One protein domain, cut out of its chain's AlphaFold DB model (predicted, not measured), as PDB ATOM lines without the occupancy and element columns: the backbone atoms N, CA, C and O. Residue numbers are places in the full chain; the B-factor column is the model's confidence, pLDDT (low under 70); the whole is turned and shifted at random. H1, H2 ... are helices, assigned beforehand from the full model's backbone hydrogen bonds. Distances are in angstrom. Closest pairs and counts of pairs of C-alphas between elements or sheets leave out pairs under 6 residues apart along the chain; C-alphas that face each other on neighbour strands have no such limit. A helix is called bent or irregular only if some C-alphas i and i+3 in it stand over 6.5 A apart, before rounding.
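AT A GLANCE: This is residues 53 to 85 and 133 to 209 of the 225 residues of an uncharacterized protein of Aphanomyces astaci (UniProt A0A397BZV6). Three long helices make a loose, elongated shape: H1 lies in the middle, H2 crosses it on one side, and H4, bent but nearly straight, runs alongside it on the other. The short H3 passes the first end of H1 and joins H2 to H4. The printed part has 110 residues with four named helices in the order H1, H2, H3, H4 and no named strand; the class is all helix. The radius of gyration of the C-alphas is 17.5 A, and the spans are 58 by 33 by 25 A.

HOW THE PARTS SIT: Start with H1, residues 53 to 84, which has a kink of 28 degrees near residue 67. H2, residues 133 to 159, touches it at a steep tilt of 45 degrees, opposite ways; look at their closest C-alphas, Gly 66 and Ala 149, 6.0 A apart. H3, residues 161 to 175, is irregular, with C-alphas 171 and 174 7.3 A apart; it touches residues 53 to 57 of H1, the closest C-alphas being Ser 53 and Gly 168 at 4.8 A. H4, residues 179 to 206, was assigned as one helix by its hydrogen bonds but is bent, with C-alphas 187 and 190 6.5 A apart. Its arm H4b, residues 190 to 206, is close to H1 but not clearly touching, the same way at a shallow tilt of 20 degrees; their closest C-alphas, Thr 63 and Met 194, are 7.0 A apart. H2 and H4b are apart. Every O i to N i+4 pair is within hydrogen-bond range in H2 and H4b, against 27 of 28 in H1, 9 of 11 in H3 and 4 of 5 in the arm H4a, residues 179 to 187.

IN THESE COORDINATES: Find C-alpha 53 at (9.433, -12.588, 22.020); from there H1 runs 43.9 A. H2 measures 39.0 A, H3 21.2 A, H4a 12.4 A and H4b 24.1 A, ending at C-alpha 206, (-5.268, -31.612, -1.689).

THE WHOLE: Residues 86 to 132 are not printed, and C-alphas 85 and 133 stand 17.5 A apart across this cut. The links H2 to H3 and H3 to H4 are tight. Look for pLDDT under 70 at residues 77 to 85, 133 to 134, 202 to 203 and 205 to 209.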
ATOM      1  N   SER A  53       8.802 -12.843  23.317       79.69
ATOM      2  CA  SER A  53       9.433 -12.588  22.020       79.69
ATOM      3  C   SER A  53      10.172 -13.811  21.478       79.69
ATOM      4  O   SER A  53       9.989 -14.181  20.321       79.69
ATOM      5  N   PHE A  54      10.943 -14.502  22.325       80.94
ATOM      6  CA  PHE A  54      11.669 -15.712  21.933       80.94
ATOM      7  C   PHE A  54      10.716 -16.874  21.620       80.94
ATOM      8  O   PHE A  54      10.892 -17.573  20.620       80.94
ATOM      9  N   TYR A  55       9.669 -17.056  22.432       81.50
ATOM     10  CA  TYR A  55       8.639 -18.067  22.176       81.50
ATOM     11  C   TYR A  55       7.889 -17.813  20.867       81.50
ATOM     12  O   TYR A  55       7.695 -18.750  20.094       81.50
ATOM     13  N   PHE A  56       7.510 -16.563  20.592       84.31
ATOM     14  CA  PHE A  56       6.847 -16.180  19.349       84.31
ATOM     15  C   PHE A  56       7.727 -16.439  18.125       84.31
ATOM     16  O   PHE A  56       7.246 -16.974  17.130       84.31
ATOM     17  N   ILE A  57       9.017 -16.103  18.190       86.25
ATOM     18  CA  ILE A  57       9.962 -16.351  17.095       86.25
ATOM     19  C   ILE A  57      10.110 -17.850  16.841       86.25
ATOM     20  O   ILE A  57       9.999 -18.291  15.699       86.25
ATOM     21  N   ASN A  58      10.315 -18.639  17.898       85.94
ATOM     22  CA  ASN A  58      10.438 -20.088  17.780       85.94
ATOM     23  C   ASN A  58       9.163 -20.700  17.175       85.94
ATOM     24  O   ASN A  58       9.231 -21.482  16.233       85.94
ATOM     25  N   PHE A  59       7.993 -20.264  17.646       84.69
ATOM     26  CA  PHE A  59       6.699 -20.696  17.125       84.69
ATOM     27  C   PHE A  59       6.484 -20.303  15.653       84.69
ATOM     28  O   PHE A  59       6.064 -21.123  14.836       84.69
ATOM     29  N   THR A  60       6.781 -19.055  15.291       84.44
ATOM     30  CA  THR A  60       6.645 -18.556  13.917       84.44
ATOM     31  C   THR A  60       7.579 -19.301  12.967       84.44
ATOM     32  O   THR A  60       7.173 -19.659  11.862       84.44
ATOM     33  N   LEU A  61       8.811 -19.601  13.385       86.94
ATOM     34  CA  LEU A  61       9.755 -20.386  12.584       86.94
ATOM     35  C   LEU A  61       9.325 -21.856  12.472       86.94
ATOM     36  O   LEU A  61       9.368 -22.417  11.380       86.94
ATOM     37  N   ASP A  62       8.836 -22.459  13.554       85.12
ATOM     38  CA  ASP A  62       8.269 -23.811  13.542       85.12
ATOM     39  C   ASP A  62       7.068 -23.932  12.594       85.12
ATOM     40  O   ASP A  62       6.940 -24.916  11.866       85.12
ATOM     41  N   THR A  63       6.183 -22.938  12.573       82.88
ATOM     42  CA  THR A  63       4.973 -22.980  11.741       82.88
ATOM     43  C   THR A  63       5.226 -22.613  10.284       82.88
ATOM     44  O   THR A  63       4.596 -23.198   9.408       82.88
ATOM     45  N   SER A  64       6.151 -21.699   9.995       84.56
ATOM     46  CA  SER A  64       6.480 -21.301   8.619       84.56
ATOM     47  C   SER A  64       7.498 -22.244   7.973       84.56
ATOM     48  O   SER A  64       7.193 -22.920   6.987       84.56
ATOM     49  N   LEU A  65       8.699 -22.347   8.551       84.56
ATOM     50  CA  LEU A  65       9.774 -23.189   8.032       84.56
ATOM     51  C   LEU A  65       9.489 -24.665   8.276       84.56
ATOM     52  O   LEU A  65       9.788 -25.475   7.409       84.56
ATOM     53  N   GLY A  66       8.890 -25.028   9.413       82.50
ATOM     54  CA  GLY A  66       8.565 -26.425   9.695       82.50
ATOM     55  C   GLY A  66       7.529 -26.990   8.727       82.50
ATOM     56  O   GLY A  66       7.726 -28.091   8.225       82.50
ATOM     57  N   VAL A  67       6.475 -26.244   8.378       82.12
ATOM     58  CA  VAL A  67       5.489 -26.694   7.376       82.12
ATOM     59  C   VAL A  67       6.121 -26.792   5.989       82.12
ATOM     60  O   VAL A  67       5.932 -27.801   5.311       82.12
ATOM     61  N   LEU A  68       6.923 -25.802   5.585       83.12
ATOM     62  CA  LEU A  68       7.626 -25.822   4.299       83.12
ATOM     63  C   LEU A  68       8.623 -26.988   4.201       83.12
ATOM     64  O   LEU A  68       8.639 -27.709   3.203       83.12
ATOM     65  N   LEU A  69       9.435 -27.200   5.240       81.88
ATOM     66  CA  LEU A  69      10.405 -28.292   5.316       81.88
ATOM     67  C   LEU A  69       9.710 -29.646   5.356       81.88
ATOM     68  O   LEU A  69      10.109 -30.538   4.617       81.88
ATOM     69  N   ASN A  70       8.655 -29.802   6.158       82.56
ATOM     70  CA  ASN A  70       7.874 -31.035   6.189       82.56
ATOM     71  C   ASN A  70       7.246 -31.318   4.822       82.56
ATOM     72  O   ASN A  70       7.307 -32.453   4.363       82.56
ATOM     73  N   TRP A  71       6.712 -30.306   4.131       82.19
ATOM     74  CA  TRP A  71       6.164 -30.464   2.783       82.19
ATOM     75  C   TRP A  71       7.230 -30.894   1.765       82.19
ATOM     76  O   TRP A  71       7.017 -31.851   1.016       82.19
ATOM     77  N   LEU A  72       8.401 -30.243   1.766       82.00
ATOM     78  CA  LEU A  72       9.535 -30.612   0.912       82.00
ATOM     79  C   LEU A  72      10.022 -32.031   1.218       82.00
ATOM     80  O   LEU A  72      10.181 -32.838   0.303       82.00
ATOM     81  N   LEU A  73      10.211 -32.362   2.495       78.81
ATOM     82  CA  LEU A  73      10.673 -33.676   2.935       78.81
ATOM     83  C   LEU A  73       9.675 -34.765   2.551       78.81
ATOM     84  O   LEU A  73      10.079 -35.784   1.997       78.81
ATOM     85  N   LEU A  74       8.377 -34.525   2.728       74.62
ATOM     86  CA  LEU A  74       7.327 -35.453   2.316       74.62
ATOM     87  C   LEU A  74       7.313 -35.662   0.793       74.62
ATOM     88  O   LEU A  74       7.204 -36.787   0.308       74.62
ATOM     89  N   ARG A  75       7.507 -34.595   0.009       77.44
ATOM     90  CA  ARG A  75       7.703 -34.685  -1.449       77.44
ATOM     91  C   ARG A  75       8.930 -35.525  -1.803       77.44
ATOM     92  O   ARG A  75       8.850 -36.355  -2.708       77.44
ATOM     93  N   THR A  76      10.051 -35.333  -1.105       73.69
ATOM     94  CA  THR A  76      11.280 -36.098  -1.360       73.69
ATOM     95  C   THR A  76      11.152 -37.561  -0.969       73.69
ATOM     96  O   THR A  76      11.625 -38.406  -1.722       73.69
ATOM     97  N   THR A  77      10.479 -37.896   0.136       69.69
ATOM     98  CA  THR A  77      10.271 -39.290   0.547       69.69
ATOM     99  C   THR A  77       9.315 -40.013  -0.389       69.69
ATOM    100  O   THR A  77       9.595 -41.150  -0.752       69.69
ATOM    101  N   VAL A  78       8.258 -39.357  -0.877       69.31
ATOM    102  CA  VAL A  78       7.378 -39.925  -1.914       69.31
ATOM    103  C   VAL A  78       8.138 -40.121  -3.230       69.31
ATOM    104  O   VAL A  78       8.082 -41.198  -3.820       69.31
ATOM    105  N   ALA A  79       8.915 -39.127  -3.673       67.00
ATOM    106  CA  ALA A  79       9.724 -39.248  -4.886       67.00
ATOM    107  C   ALA A  79      10.809 -40.335  -4.761       67.00
ATOM    108  O   ALA A  79      11.039 -41.096  -5.701       67.00
ATOM    109  N   ALA A  80      11.461 -40.440  -3.602       65.19
ATOM    110  CA  ALA A  80      12.448 -41.473  -3.314       65.19
ATOM    111  C   ALA A  80      11.802 -42.861  -3.215       65.19
ATOM    112  O   ALA A  80      12.346 -43.807  -3.771       65.19
ATOM    113  N   ALA A  81      10.621 -42.992  -2.603       65.25
ATOM    114  CA  ALA A  81       9.879 -44.251  -2.540       65.25
ATOM    115  C   ALA A  81       9.498 -44.763  -3.938       65.25
ATOM    116  O   ALA A  81       9.650 -45.953  -4.215       65.25
ATOM    117  N   VAL A  82       9.087 -43.868  -4.844       62.16
ATOM    118  CA  VAL A  82       8.799 -44.208  -6.249       62.16
ATOM    119  C   VAL A  82      10.065 -44.628  -7.005       62.16
ATOM    120  O   VAL A  82      10.007 -45.530  -7.837       62.16
ATOM    121  N   ARG A  83      11.222 -44.026  -6.703       63.34
ATOM    122  CA  ARG A  83      12.506 -44.380  -7.339       63.34
ATOM    123  C   ARG A  83      13.136 -45.662  -6.791       63.34
ATOM    124  O   ARG A  83      13.717 -46.418  -7.558       63.34
ATOM    125  N   ILE A  84      13.033 -45.905  -5.484       63.84
ATOM    126  CA  ILE A  84      13.609 -47.077  -4.802       63.84
ATOM    127  C   ILE A  84      12.718 -48.310  -4.998       63.84
ATOM    128  O   ILE A  84      13.214 -49.432  -5.073       63.84
ATOM    129  N   SER A  85      11.401 -48.118  -5.123       50.69
ATOM    130  CA  SER A  85      10.449 -49.196  -5.363       50.69
ATOM    131  C   SER A  85       9.703 -48.998  -6.688       50.69
ATOM    132  O   SER A  85       8.549 -48.564  -6.685       50.69
ATOM    133  N   ARG A 133       3.208 -53.019  11.336       66.06
ATOM    134  CA  ARG A 133       4.497 -52.813  10.660       66.06
ATOM    135  C   ARG A 133       4.489 -51.636   9.684       66.06
ATOM    136  O   ARG A 133       5.457 -50.881   9.641       66.06
ATOM    137  N   VAL A 134       3.416 -51.469   8.914       67.25
ATOM    138  CA  VAL A 134       3.257 -50.341   7.985       67.25
ATOM    139  C   VAL A 134       3.052 -49.047   8.770       67.25
ATOM    140  O   VAL A 134       3.765 -48.078   8.515       67.25
ATOM    141  N   TRP A 135       2.195 -49.079   9.796       77.06
ATOM    142  CA  TRP A 135       2.004 -47.962  10.724       77.06
ATOM    143  C   TRP A 135       3.318 -47.536  11.392       77.06
ATOM    144  O   TRP A 135       3.652 -46.356  11.414       77.06
ATOM    145  N   LEU A 136       4.115 -48.495  11.869       75.81
ATOM    146  CA  LEU A 136       5.385 -48.225  12.539       75.81
ATOM    147  C   LEU A 136       6.438 -47.679  11.570       75.81
ATOM    148  O   LEU A 136       7.188 -46.776  11.923       75.81
ATOM    149  N   THR A 137       6.463 -48.163  10.326       71.19
ATOM    150  CA  THR A 137       7.349 -47.620   9.282       71.19
ATOM    151  C   THR A 137       6.980 -46.171   8.951       71.19
ATOM    152  O   THR A 137       7.858 -45.314   8.850       71.19
ATOM    153  N   GLN A 138       5.682 -45.871   8.839       73.50
ATOM    154  CA  GLN A 138       5.174 -44.516   8.609       73.50
ATOM    155  C   GLN A 138       5.497 -43.600   9.789       73.50
ATOM    156  O   GLN A 138       6.042 -42.516   9.584       73.50
ATOM    157  N   LEU A 139       5.270 -44.067  11.018       80.56
ATOM    158  CA  LEU A 139       5.595 -43.334  12.235       80.56
ATOM    159  C   LEU A 139       7.095 -43.039  12.340       80.56
ATOM    160  O   LEU A 139       7.467 -41.896  12.567       80.56
ATOM    161  N   LEU A 140       7.966 -44.030  12.143       82.81
ATOM    162  CA  LEU A 140       9.415 -43.827  12.216       82.81
ATOM    163  C   LEU A 140       9.910 -42.862  11.137       82.81
ATOM    164  O   LEU A 140      10.730 -41.991  11.427       82.81
ATOM    165  N   SER A 141       9.380 -42.972   9.914       78.56
ATOM    166  CA  SER A 141       9.706 -42.029   8.841       78.56
ATOM    167  C   SER A 141       9.269 -40.603   9.187       78.56
ATOM    168  O   SER A 141      10.035 -39.660   9.001       78.56
ATOM    169  N   TRP A 142       8.085 -40.448   9.780       80.69
ATOM    170  CA  TRP A 142       7.562 -39.166  10.235       80.69
ATOM    171  C   TRP A 142       8.398 -38.573  11.371       80.69
ATOM    172  O   TRP A 142       8.775 -37.406  11.315       80.69
ATOM    173  N   ILE A 143       8.758 -39.377  12.372       86.69
ATOM    174  CA  ILE A 143       9.610 -38.944  13.484       86.69
ATOM    175  C   ILE A 143      10.978 -38.484  12.970       86.69
ATOM    176  O   ILE A 143      11.452 -37.428  13.382       86.69
ATOM    177  N   ALA A 144      11.594 -39.209  12.032       84.94
ATOM    178  CA  ALA A 144      12.864 -38.801  11.432       84.94
ATOM    179  C   ALA A 144      12.756 -37.463  10.675       84.94
ATOM    180  O   ALA A 144      13.633 -36.604  10.810       84.94
ATOM    181  N   ILE A 145      11.668 -37.257   9.923       84.56
ATOM    182  CA  ILE A 145      11.373 -35.993   9.228       84.56
ATOM    183  C   ILE A 145      11.235 -34.847  10.236       84.56
ATOM    184  O   ILE A 145      11.919 -33.831  10.108       84.56
ATOM    185  N   VAL A 146      10.416 -35.029  11.275       85.38
ATOM    186  CA  VAL A 146      10.171 -34.006  12.302       85.38
ATOM    187  C   VAL A 146      11.452 -33.664  13.064       85.38
ATOM    188  O   VAL A 146      11.737 -32.488  13.279       85.38
ATOM    189  N   LEU A 147      12.262 -34.662  13.433       89.06
ATOM    190  CA  LEU A 147      13.551 -34.439  14.093       89.06
ATOM    191  C   LEU A 147      14.513 -33.655  13.199       89.06
ATOM    192  O   LEU A 147      15.150 -32.708  13.658       89.06
ATOM    193  N   THR A 148      14.584 -34.003  11.914       87.12
ATOM    194  CA  THR A 148      15.430 -33.292  10.949       87.12
ATOM    195  C   THR A 148      14.988 -31.837  10.806       87.12
ATOM    196  O   THR A 148      15.817 -30.933  10.907       87.12
ATOM    197  N   ALA A 149      13.684 -31.587  10.654       86.50
ATOM    198  CA  ALA A 149      13.137 -30.234  10.577       86.50
ATOM    199  C   ALA A 149      13.447 -29.419  11.844       86.50
ATOM    200  O   ALA A 149      13.920 -28.285  11.753       86.50
ATOM    201  N   LYS A 150      13.272 -30.015  13.030       87.06
ATOM    202  CA  LYS A 150      13.580 -29.374  14.318       87.06
ATOM    203  C   LYS A 150      15.052 -29.001  14.456       87.06
ATOM    204  O   LYS A 150      15.356 -27.913  14.939       87.06
ATOM    205  N   LEU A 151      15.963 -29.865  14.012       91.06
ATOM    206  CA  LEU A 151      17.396 -29.568  14.029       91.06
ATOM    207  C   LEU A 151      17.746 -28.414  13.085       91.06
ATOM    208  O   LEU A 151      18.505 -27.530  13.475       91.06
ATOM    209  N   VAL A 152      17.174 -28.380  11.880       89.44
ATOM    210  CA  VAL A 152      17.390 -27.280  10.925       89.44
ATOM    211  C   VAL A 152      16.900 -25.950  11.504       89.44
ATOM    212  O   VAL A 152      17.636 -24.964  11.480       89.44
ATOM    213  N   ILE A 153      15.701 -25.931  12.093       88.94
ATOM    214  CA  ILE A 153      15.128 -24.730  12.718       88.94
ATOM    215  C   ILE A 153      15.983 -24.274  13.905       88.94
ATOM    216  O   ILE A 153      16.334 -23.099  13.991       88.94
ATOM    217  N   ALA A 154      16.399 -25.194  14.781       89.75
ATOM    218  CA  ALA A 154      17.262 -24.866  15.915       89.75
ATOM    219  C   ALA A 154      18.603 -24.257  15.466       89.75
ATOM    220  O   ALA A 154      19.083 -23.290  16.062       89.75
ATOM    221  N   ARG A 155      19.197 -24.782  14.386       89.38
ATOM    222  CA  ARG A 155      20.426 -24.226  13.799       89.38
ATOM    223  C   ARG A 155      20.205 -22.833  13.217       89.38
ATOM    224  O   ARG A 155      21.044 -21.963  13.437       89.38
ATOM    225  N   ALA A 156      19.080 -22.604  12.540       88.81
ATOM    226  CA  ALA A 156      18.722 -21.286  12.024       88.81
ATOM    227  C   ALA A 156      18.540 -20.262  13.159       88.81
ATOM    228  O   ALA A 156      19.097 -19.170  13.087       88.81
ATOM    229  N   ILE A 157      17.844 -20.629  14.241       89.00
ATOM    230  CA  ILE A 157      17.654 -19.752  15.409       89.00
ATOM    231  C   ILE A 157      18.995 -19.384  16.040       89.00
ATOM    232  O   ILE A 157      19.219 -18.220  16.360       89.00
ATOM    233  N   TYR A 158      19.900 -20.352  16.200       90.25
ATOM    234  CA  TYR A 158      21.225 -20.083  16.756       90.25
ATOM    235  C   TYR A 158      22.018 -19.095  15.885       90.25
ATOM    236  O   TYR A 158      22.541 -18.107  16.402       90.25
ATOM    237  N   ALA A 159      22.044 -19.316  14.565       92.06
ATOM    238  CA  ALA A 159      22.763 -18.468  13.615       92.06
ATOM    239  C   ALA A 159      22.202 -17.035  13.530       92.06
ATOM    240  O   ALA A 159      22.969 -16.082  13.427       92.06
ATOM    241  N   PHE A 160      20.879 -16.871  13.612       90.38
ATOM    242  CA  PHE A 160      20.199 -15.575  13.482       90.38
ATOM    243  C   PHE A 160      19.704 -15.003  14.818       90.38
ATOM    244  O   PHE A 160      18.866 -14.104  14.835       90.38
ATOM    245  N   SER A 161      20.219 -15.481  15.951       86.31
ATOM    246  CA  SER A 161      19.731 -15.098  17.285       86.31
ATOM    247  C   SER A 161      19.766 -13.584  17.547       86.31
ATOM    248  O   SER A 161      18.835 -13.045  18.142       86.31
ATOM    249  N   SER A 162      20.788 -12.879  17.053       88.00
ATOM    250  CA  SER A 162      20.920 -11.421  17.200       88.00
ATOM    251  C   SER A 162      19.824 -10.626  16.460       88.00
ATOM    252  O   SER A 162      19.074  -9.912  17.135       88.00
ATOM    253  N   PRO A 163      19.639 -10.758  15.127       89.06
ATOM    254  CA  PRO A 163      18.572 -10.046  14.419       89.06
ATOM    255  C   PRO A 163      17.170 -10.500  14.844       89.06
ATOM    256  O   PRO A 163      16.256  -9.681  14.905       89.06
ATOM    257  N   LEU A 164      16.998 -11.781  15.191       86.19
ATOM    258  CA  LEU A 164      15.723 -12.302  15.683       86.19
ATOM    259  C   LEU A 164      15.325 -11.658  17.015       86.19
ATOM    260  O   LEU A 164      14.184 -11.230  17.162       86.19
ATOM    261  N   ASN A 165      16.255 -11.514  17.963       85.00
ATOM    262  CA  ASN A 165      15.975 -10.849  19.237       85.00
ATOM    263  C   ASN A 165      15.651  -9.359  19.059       85.00
ATOM    264  O   ASN A 165      14.736  -8.857  19.709       85.00
ATOM    265  N   ALA A 166      16.354  -8.657  18.161       87.62
ATOM    266  CA  ALA A 166      16.062  -7.255  17.854       87.62
ATOM    267  C   ALA A 166      14.654  -7.086  17.258       87.62
ATOM    268  O   ALA A 166      13.882  -6.247  17.719       87.62
ATOM    269  N   PHE A 167      14.293  -7.938  16.294       88.56
ATOM    270  CA  PHE A 167      12.952  -7.967  15.717       88.56
ATOM    271  C   PHE A 167      11.880  -8.293  16.762       88.56
ATOM    272  O   PHE A 167      10.838  -7.645  16.799       88.56
ATOM    273  N   GLY A 168      12.140  -9.263  17.641       86.25
ATOM    274  CA  GLY A 168      11.224  -9.629  18.718       86.25
ATOM    275  C   GLY A 168      10.975  -8.477  19.690       86.25
ATOM    276  O   GLY A 168       9.832  -8.217  20.047       86.25
ATOM    277  N   ASN A 169      12.020  -7.758  20.095       85.69
ATOM    278  CA  ASN A 169      11.863  -6.608  20.985       85.69
ATOM    279  C   ASN A 169      11.070  -5.486  20.318       85.69
ATOM    280  O   ASN A 169      10.139  -4.979  20.929       85.69
ATOM    281  N   TRP A 170      11.370  -5.171  19.058       88.88
ATOM    282  CA  TRP A 170      10.629  -4.171  18.287       88.88
ATOM    283  C   TRP A 170       9.146  -4.537  18.111       88.88
ATOM    284  O   TRP A 170       8.264  -3.697  18.270       88.88
ATOM    285  N   LEU A 171       8.850  -5.811  17.835       85.69
ATOM    286  CA  LEU A 171       7.483  -6.288  17.630       85.69
ATOM    287  C   LEU A 171       6.626  -6.198  18.906       85.69
ATOM    288  O   LEU A 171       5.438  -5.889  18.828       85.69
ATOM    289  N   PHE A 172       7.220  -6.479  20.070       83.00
ATOM    290  CA  PHE A 172       6.523  -6.479  21.362       83.00
ATOM    291  C   PHE A 172       6.662  -5.167  22.149       83.00
ATOM    292  O   PHE A 172       5.957  -4.977  23.137       83.00
ATOM    293  N   GLU A 173       7.477  -4.218  21.685       83.56
ATOM    294  CA  GLU A 173       7.619  -2.874  22.257       83.56
ATOM    295  C   GLU A 173       6.272  -2.165  22.518       83.56
ATOM    296  O   GLU A 173       6.047  -1.745  23.659       83.56
ATOM    297  N   PRO A 174       5.313  -2.099  21.567       86.06
ATOM    298  CA  PRO A 174       4.011  -1.468  21.815       86.06
ATOM    299  C   PRO A 174       3.119  -2.254  22.791       86.06
ATOM    300  O   PRO A 174       2.228  -1.678  23.418       86.06
ATOM    301  N   LEU A 175       3.346  -3.563  22.937       80.25
ATOM    302  CA  LEU A 175       2.570  -4.446  23.812       80.25
ATOM    303  C   LEU A 175       3.152  -4.575  25.228       80.25
ATOM    304  O   LEU A 175       2.454  -5.070  26.116       80.25
ATOM    305  N   SER A 176       4.361  -4.054  25.461       79.44
ATOM    306  CA  SER A 176       5.067  -4.098  26.749       79.44
ATOM    307  C   SER A 176       4.264  -3.518  27.926       79.44
ATOM    308  O   SER A 176       4.415  -3.964  29.064       79.44
ATOM    309  N   ASN A 177       3.343  -2.583  27.656       85.06
ATOM    310  CA  ASN A 177       2.444  -1.998  28.657       85.06
ATOM    311  C   ASN A 177       1.382  -2.986  29.190       85.06
ATOM    312  O   ASN A 177       0.839  -2.779  30.277       85.06
ATOM    313  N   TYR A 178       1.081  -4.072  28.464       82.81
ATOM    314  CA  TYR A 178       0.020  -5.028  28.803       82.81
ATOM    315  C   TYR A 178       0.499  -6.490  28.713       82.81
ATOM    316  O   TYR A 178       0.048  -7.251  27.849       82.81
ATOM    317  N   PRO A 179       1.308  -6.970  29.678       78.44
ATOM    318  CA  PRO A 179       1.929  -8.305  29.633       78.44
ATOM    319  C   PRO A 179       0.932  -9.480  29.699       78.44
ATOM    320  O   PRO A 179       1.280 -10.639  29.457       78.44
ATOM    321  N   LYS A 180      -0.328  -9.223  30.073       78.81
ATOM    322  CA  LYS A 180      -1.406 -10.225  30.015       78.81
ATOM    323  C   LYS A 180      -1.904 -10.434  28.584       78.81
ATOM    324  O   LYS A 180      -2.179 -11.569  28.202       78.81
ATOM    325  N   LEU A 181      -2.012  -9.349  27.821       79.00
ATOM    326  CA  LEU A 181      -2.518  -9.360  26.453       79.00
ATOM    327  C   LEU A 181      -1.460  -9.918  25.495       79.00
ATOM    328  O   LEU A 181      -1.785 -10.713  24.620       79.00
ATOM    329  N   GLU A 182      -0.187  -9.616  25.758       81.94
ATOM    330  CA  GLU A 182       0.962 -10.201  25.063       81.94
ATOM    331  C   GLU A 182       1.000 -11.734  25.157       81.94
ATOM    332  O   GLU A 182       1.083 -12.417  24.135       81.94
ATOM    333  N   LEU A 183       0.846 -12.296  26.365       77.56
ATOM    334  CA  LEU A 183       0.823 -13.753  26.539       77.56
ATOM    335  C   LEU A 183      -0.368 -14.393  25.810       77.56
ATOM    336  O   LEU A 183      -0.216 -15.443  25.182       77.56
ATOM    337  N   LEU A 184      -1.549 -13.773  25.906       81.31
ATOM    338  CA  LEU A 184      -2.754 -14.261  25.238       81.31
ATOM    339  C   LEU A 184      -2.565 -14.279  23.714       81.31
ATOM    340  O   LEU A 184      -2.928 -15.250  23.056       81.31
ATOM    341  N   PHE A 185      -1.953 -13.238  23.155       82.31
ATOM    342  CA  PHE A 185      -1.723 -13.129  21.720       82.31
ATOM    343  C   PHE A 185      -0.774 -14.219  21.197       82.31
ATOM    344  O   PHE A 185      -1.125 -14.945  20.264       82.31
ATOM    345  N   VAL A 186       0.386 -14.399  21.840       82.38
ATOM    346  CA  VAL A 186       1.422 -15.351  21.395       82.38
ATOM    347  C   VAL A 186       0.989 -16.809  21.542       82.38
ATOM    348  O   VAL A 186       1.342 -17.632  20.702       82.38
ATOM    349  N   MET A 187       0.228 -17.141  22.588       79.88
ATOM    350  CA  MET A 187      -0.131 -18.532  22.893       79.88
ATOM    351  C   MET A 187      -1.513 -18.948  22.375       79.88
ATOM    352  O   MET A 187      -1.758 -20.140  22.215       79.88
ATOM    353  N   VAL A 188      -2.421 -18.000  22.113       77.06
ATOM    354  CA  VAL A 188      -3.792 -18.299  21.655       77.06
ATOM    355  C   VAL A 188      -4.029 -17.792  20.243       77.06
ATOM    356  O   VAL A 188      -4.348 -18.581  19.354       77.06
ATOM    357  N   ALA A 189      -3.872 -16.487  20.017       82.75
ATOM    358  CA  ALA A 189      -4.272 -15.868  18.756       82.75
ATOM    359  C   ALA A 189      -3.382 -16.322  17.590       82.75
ATOM    360  O   ALA A 189      -3.895 -16.791  16.574       82.75
ATOM    361  N   CYS A 190      -2.057 -16.252  17.750       82.00
ATOM    362  CA  CYS A 190      -1.120 -16.663  16.704       82.00
ATOM    363  C   CYS A 190      -1.203 -18.165  16.387       82.00
ATOM    364  O   CYS A 190      -1.308 -18.493  15.205       82.00
ATOM    365  N   PRO A 191      -1.240 -19.087  17.371       79.62
ATOM    366  CA  PRO A 191      -1.408 -20.505  17.081       79.62
ATOM    367  C   PRO A 191      -2.743 -20.843  16.437       79.62
ATOM    368  O   PRO A 191      -2.778 -21.664  15.526       79.62
ATOM    369  N   CYS A 192      -3.827 -20.179  16.837       80.06
ATOM    370  CA  CYS A 192      -5.126 -20.361  16.200       80.06
ATOM    371  C   CYS A 192      -5.095 -19.927  14.726       80.06
ATOM    372  O   CYS A 192      -5.460 -20.706  13.845       80.06
ATOM    373  N   LEU A 193      -4.582 -18.724  14.446       82.06
ATOM    374  CA  LEU A 193      -4.484 -18.197  13.084       82.06
ATOM    375  C   LEU A 193      -3.574 -19.063  12.204       82.06
ATOM    376  O   LEU A 193      -3.946 -19.410  11.086       82.06
ATOM    377  N   MET A 194      -2.402 -19.451  12.712       77.19
ATOM    378  CA  MET A 194      -1.452 -20.274  11.962       77.19
ATOM    379  C   MET A 194      -1.991 -21.680  11.708       77.19
ATOM    380  O   MET A 194      -1.849 -22.179  10.597       77.19
ATOM    381  N   ASN A 195      -2.668 -22.306  12.674       77.06
ATOM    382  CA  ASN A 195      -3.304 -23.607  12.461       77.06
ATOM    383  C   ASN A 195      -4.469 -23.515  11.454       77.06
ATOM    384  O   ASN A 195      -4.637 -24.412  10.628       77.06
ATOM    385  N   ALA A 196      -5.232 -22.415  11.452       80.00
ATOM    386  CA  ALA A 196      -6.266 -22.168  10.444       80.00
ATOM    387  C   ALA A 196      -5.663 -21.996   9.036       80.00
ATOM    388  O   ALA A 196      -6.159 -22.579   8.070       80.00
ATOM    389  N   LEU A 197      -4.552 -21.259   8.923       78.38
ATOM    390  CA  LEU A 197      -3.801 -21.121   7.673       78.38
ATOM    391  C   LEU A 197      -3.196 -22.454   7.217       78.38
ATOM    392  O   LEU A 197      -3.244 -22.759   6.032       78.38
ATOM    393  N   GLN A 198      -2.676 -23.274   8.133       76.75
ATOM    394  CA  GLN A 198      -2.159 -24.611   7.825       76.75
ATOM    395  C   GLN A 198      -3.241 -25.517   7.242       76.75
ATOM    396  O   GLN A 198      -2.999 -26.186   6.233       76.75
ATOM    397  N   PHE A 199      -4.436 -25.517   7.838       75.19
ATOM    398  CA  PHE A 199      -5.577 -26.259   7.312       75.19
ATOM    399  C   PHE A 199      -5.975 -25.748   5.924       75.19
ATOM    400  O   PHE A 199      -6.118 -26.538   4.993       75.19
ATOM    401  N   TRP A 200      -6.071 -24.426   5.757       78.81
ATOM    402  CA  TRP A 200      -6.413 -23.810   4.478       78.81
ATOM    403  C   TRP A 200      -5.397 -24.146   3.380       78.81
ATOM    404  O   TRP A 200      -5.783 -24.580   2.297       78.81
ATOM    405  N   VAL A 201      -4.099 -24.003   3.650       73.19
ATOM    406  CA  VAL A 201      -3.035 -24.338   2.692       73.19
ATOM    407  C   VAL A 201      -3.096 -25.822   2.332       73.19
ATOM    408  O   VAL A 201      -3.091 -26.165   1.152       73.19
ATOM    409  N   THR A 202      -3.226 -26.705   3.322       68.69
ATOM    410  CA  THR A 202      -3.296 -28.158   3.102       68.69
ATOM    411  C   THR A 202      -4.522 -28.562   2.274       68.69
ATOM    412  O   THR A 202      -4.377 -29.352   1.340       68.69
ATOM    413  N   ASP A 203      -5.704 -27.986   2.530       66.81
ATOM    414  CA  ASP A 203      -6.925 -28.270   1.752       66.81
ATOM    415  C   ASP A 203      -6.801 -27.783   0.298       66.81
ATOM    416  O   ASP A 203      -7.183 -28.493  -0.635       66.81
ATOM    417  N   ASN A 204      -6.182 -26.617   0.077       71.81
ATOM    418  CA  ASN A 204      -5.916 -26.111  -1.273       71.81
ATOM    419  C   ASN A 204      -4.904 -26.972  -2.040       71.81
ATOM    420  O   ASN A 204      -5.021 -27.122  -3.257       71.81
ATOM    421  N   PHE A 205      -3.922 -27.560  -1.350       63.44
ATOM    422  CA  PHE A 205      -2.983 -28.501  -1.963       63.44
ATOM    423  C   PHE A 205      -3.622 -29.862  -2.278       63.44
ATOM    424  O   PHE A 205      -3.222 -30.490  -3.259       63.44
ATOM    425  N   LEU A 206      -4.604 -30.319  -1.489       55.81
ATOM    426  CA  LEU A 206      -5.268 -31.612  -1.689       55.81
ATOM    427  C   LEU A 206      -6.334 -31.570  -2.804       55.81
ATOM    428  O   LEU A 206      -6.550 -32.563  -3.500       55.81
ATOM    429  N   LYS A 207      -6.990 -30.422  -3.023       45.88
ATOM    430  CA  LYS A 207      -8.065 -30.258  -4.023       45.88
ATOM    431  C   LYS A 207      -7.572 -29.848  -5.418       45.88
ATOM    432  O   LYS A 207      -7.879 -28.755  -5.878       45.88
ATOM    433  N   LYS A 208      -6.907 -30.746  -6.153       46.41
ATOM    434  CA  LYS A 208      -6.854 -30.752  -7.642       46.41
ATOM    435  C   LYS A 208      -6.569 -32.189  -8.132       46.41
ATOM    436  O   LYS A 208      -5.691 -32.806  -7.540       46.41
ATOM    437  N   PRO A 209      -7.173 -32.748  -9.209       49.31
ATOM    438  CA  PRO A 209      -8.348 -32.365  -9.982       49.31
ATOM    439  C   PRO A 209      -9.260 -33.591 -10.278       49.31
ATOM    440  O   PRO A 209      -9.617 -33.831 -11.423       49.31
TER     441      PRO A 209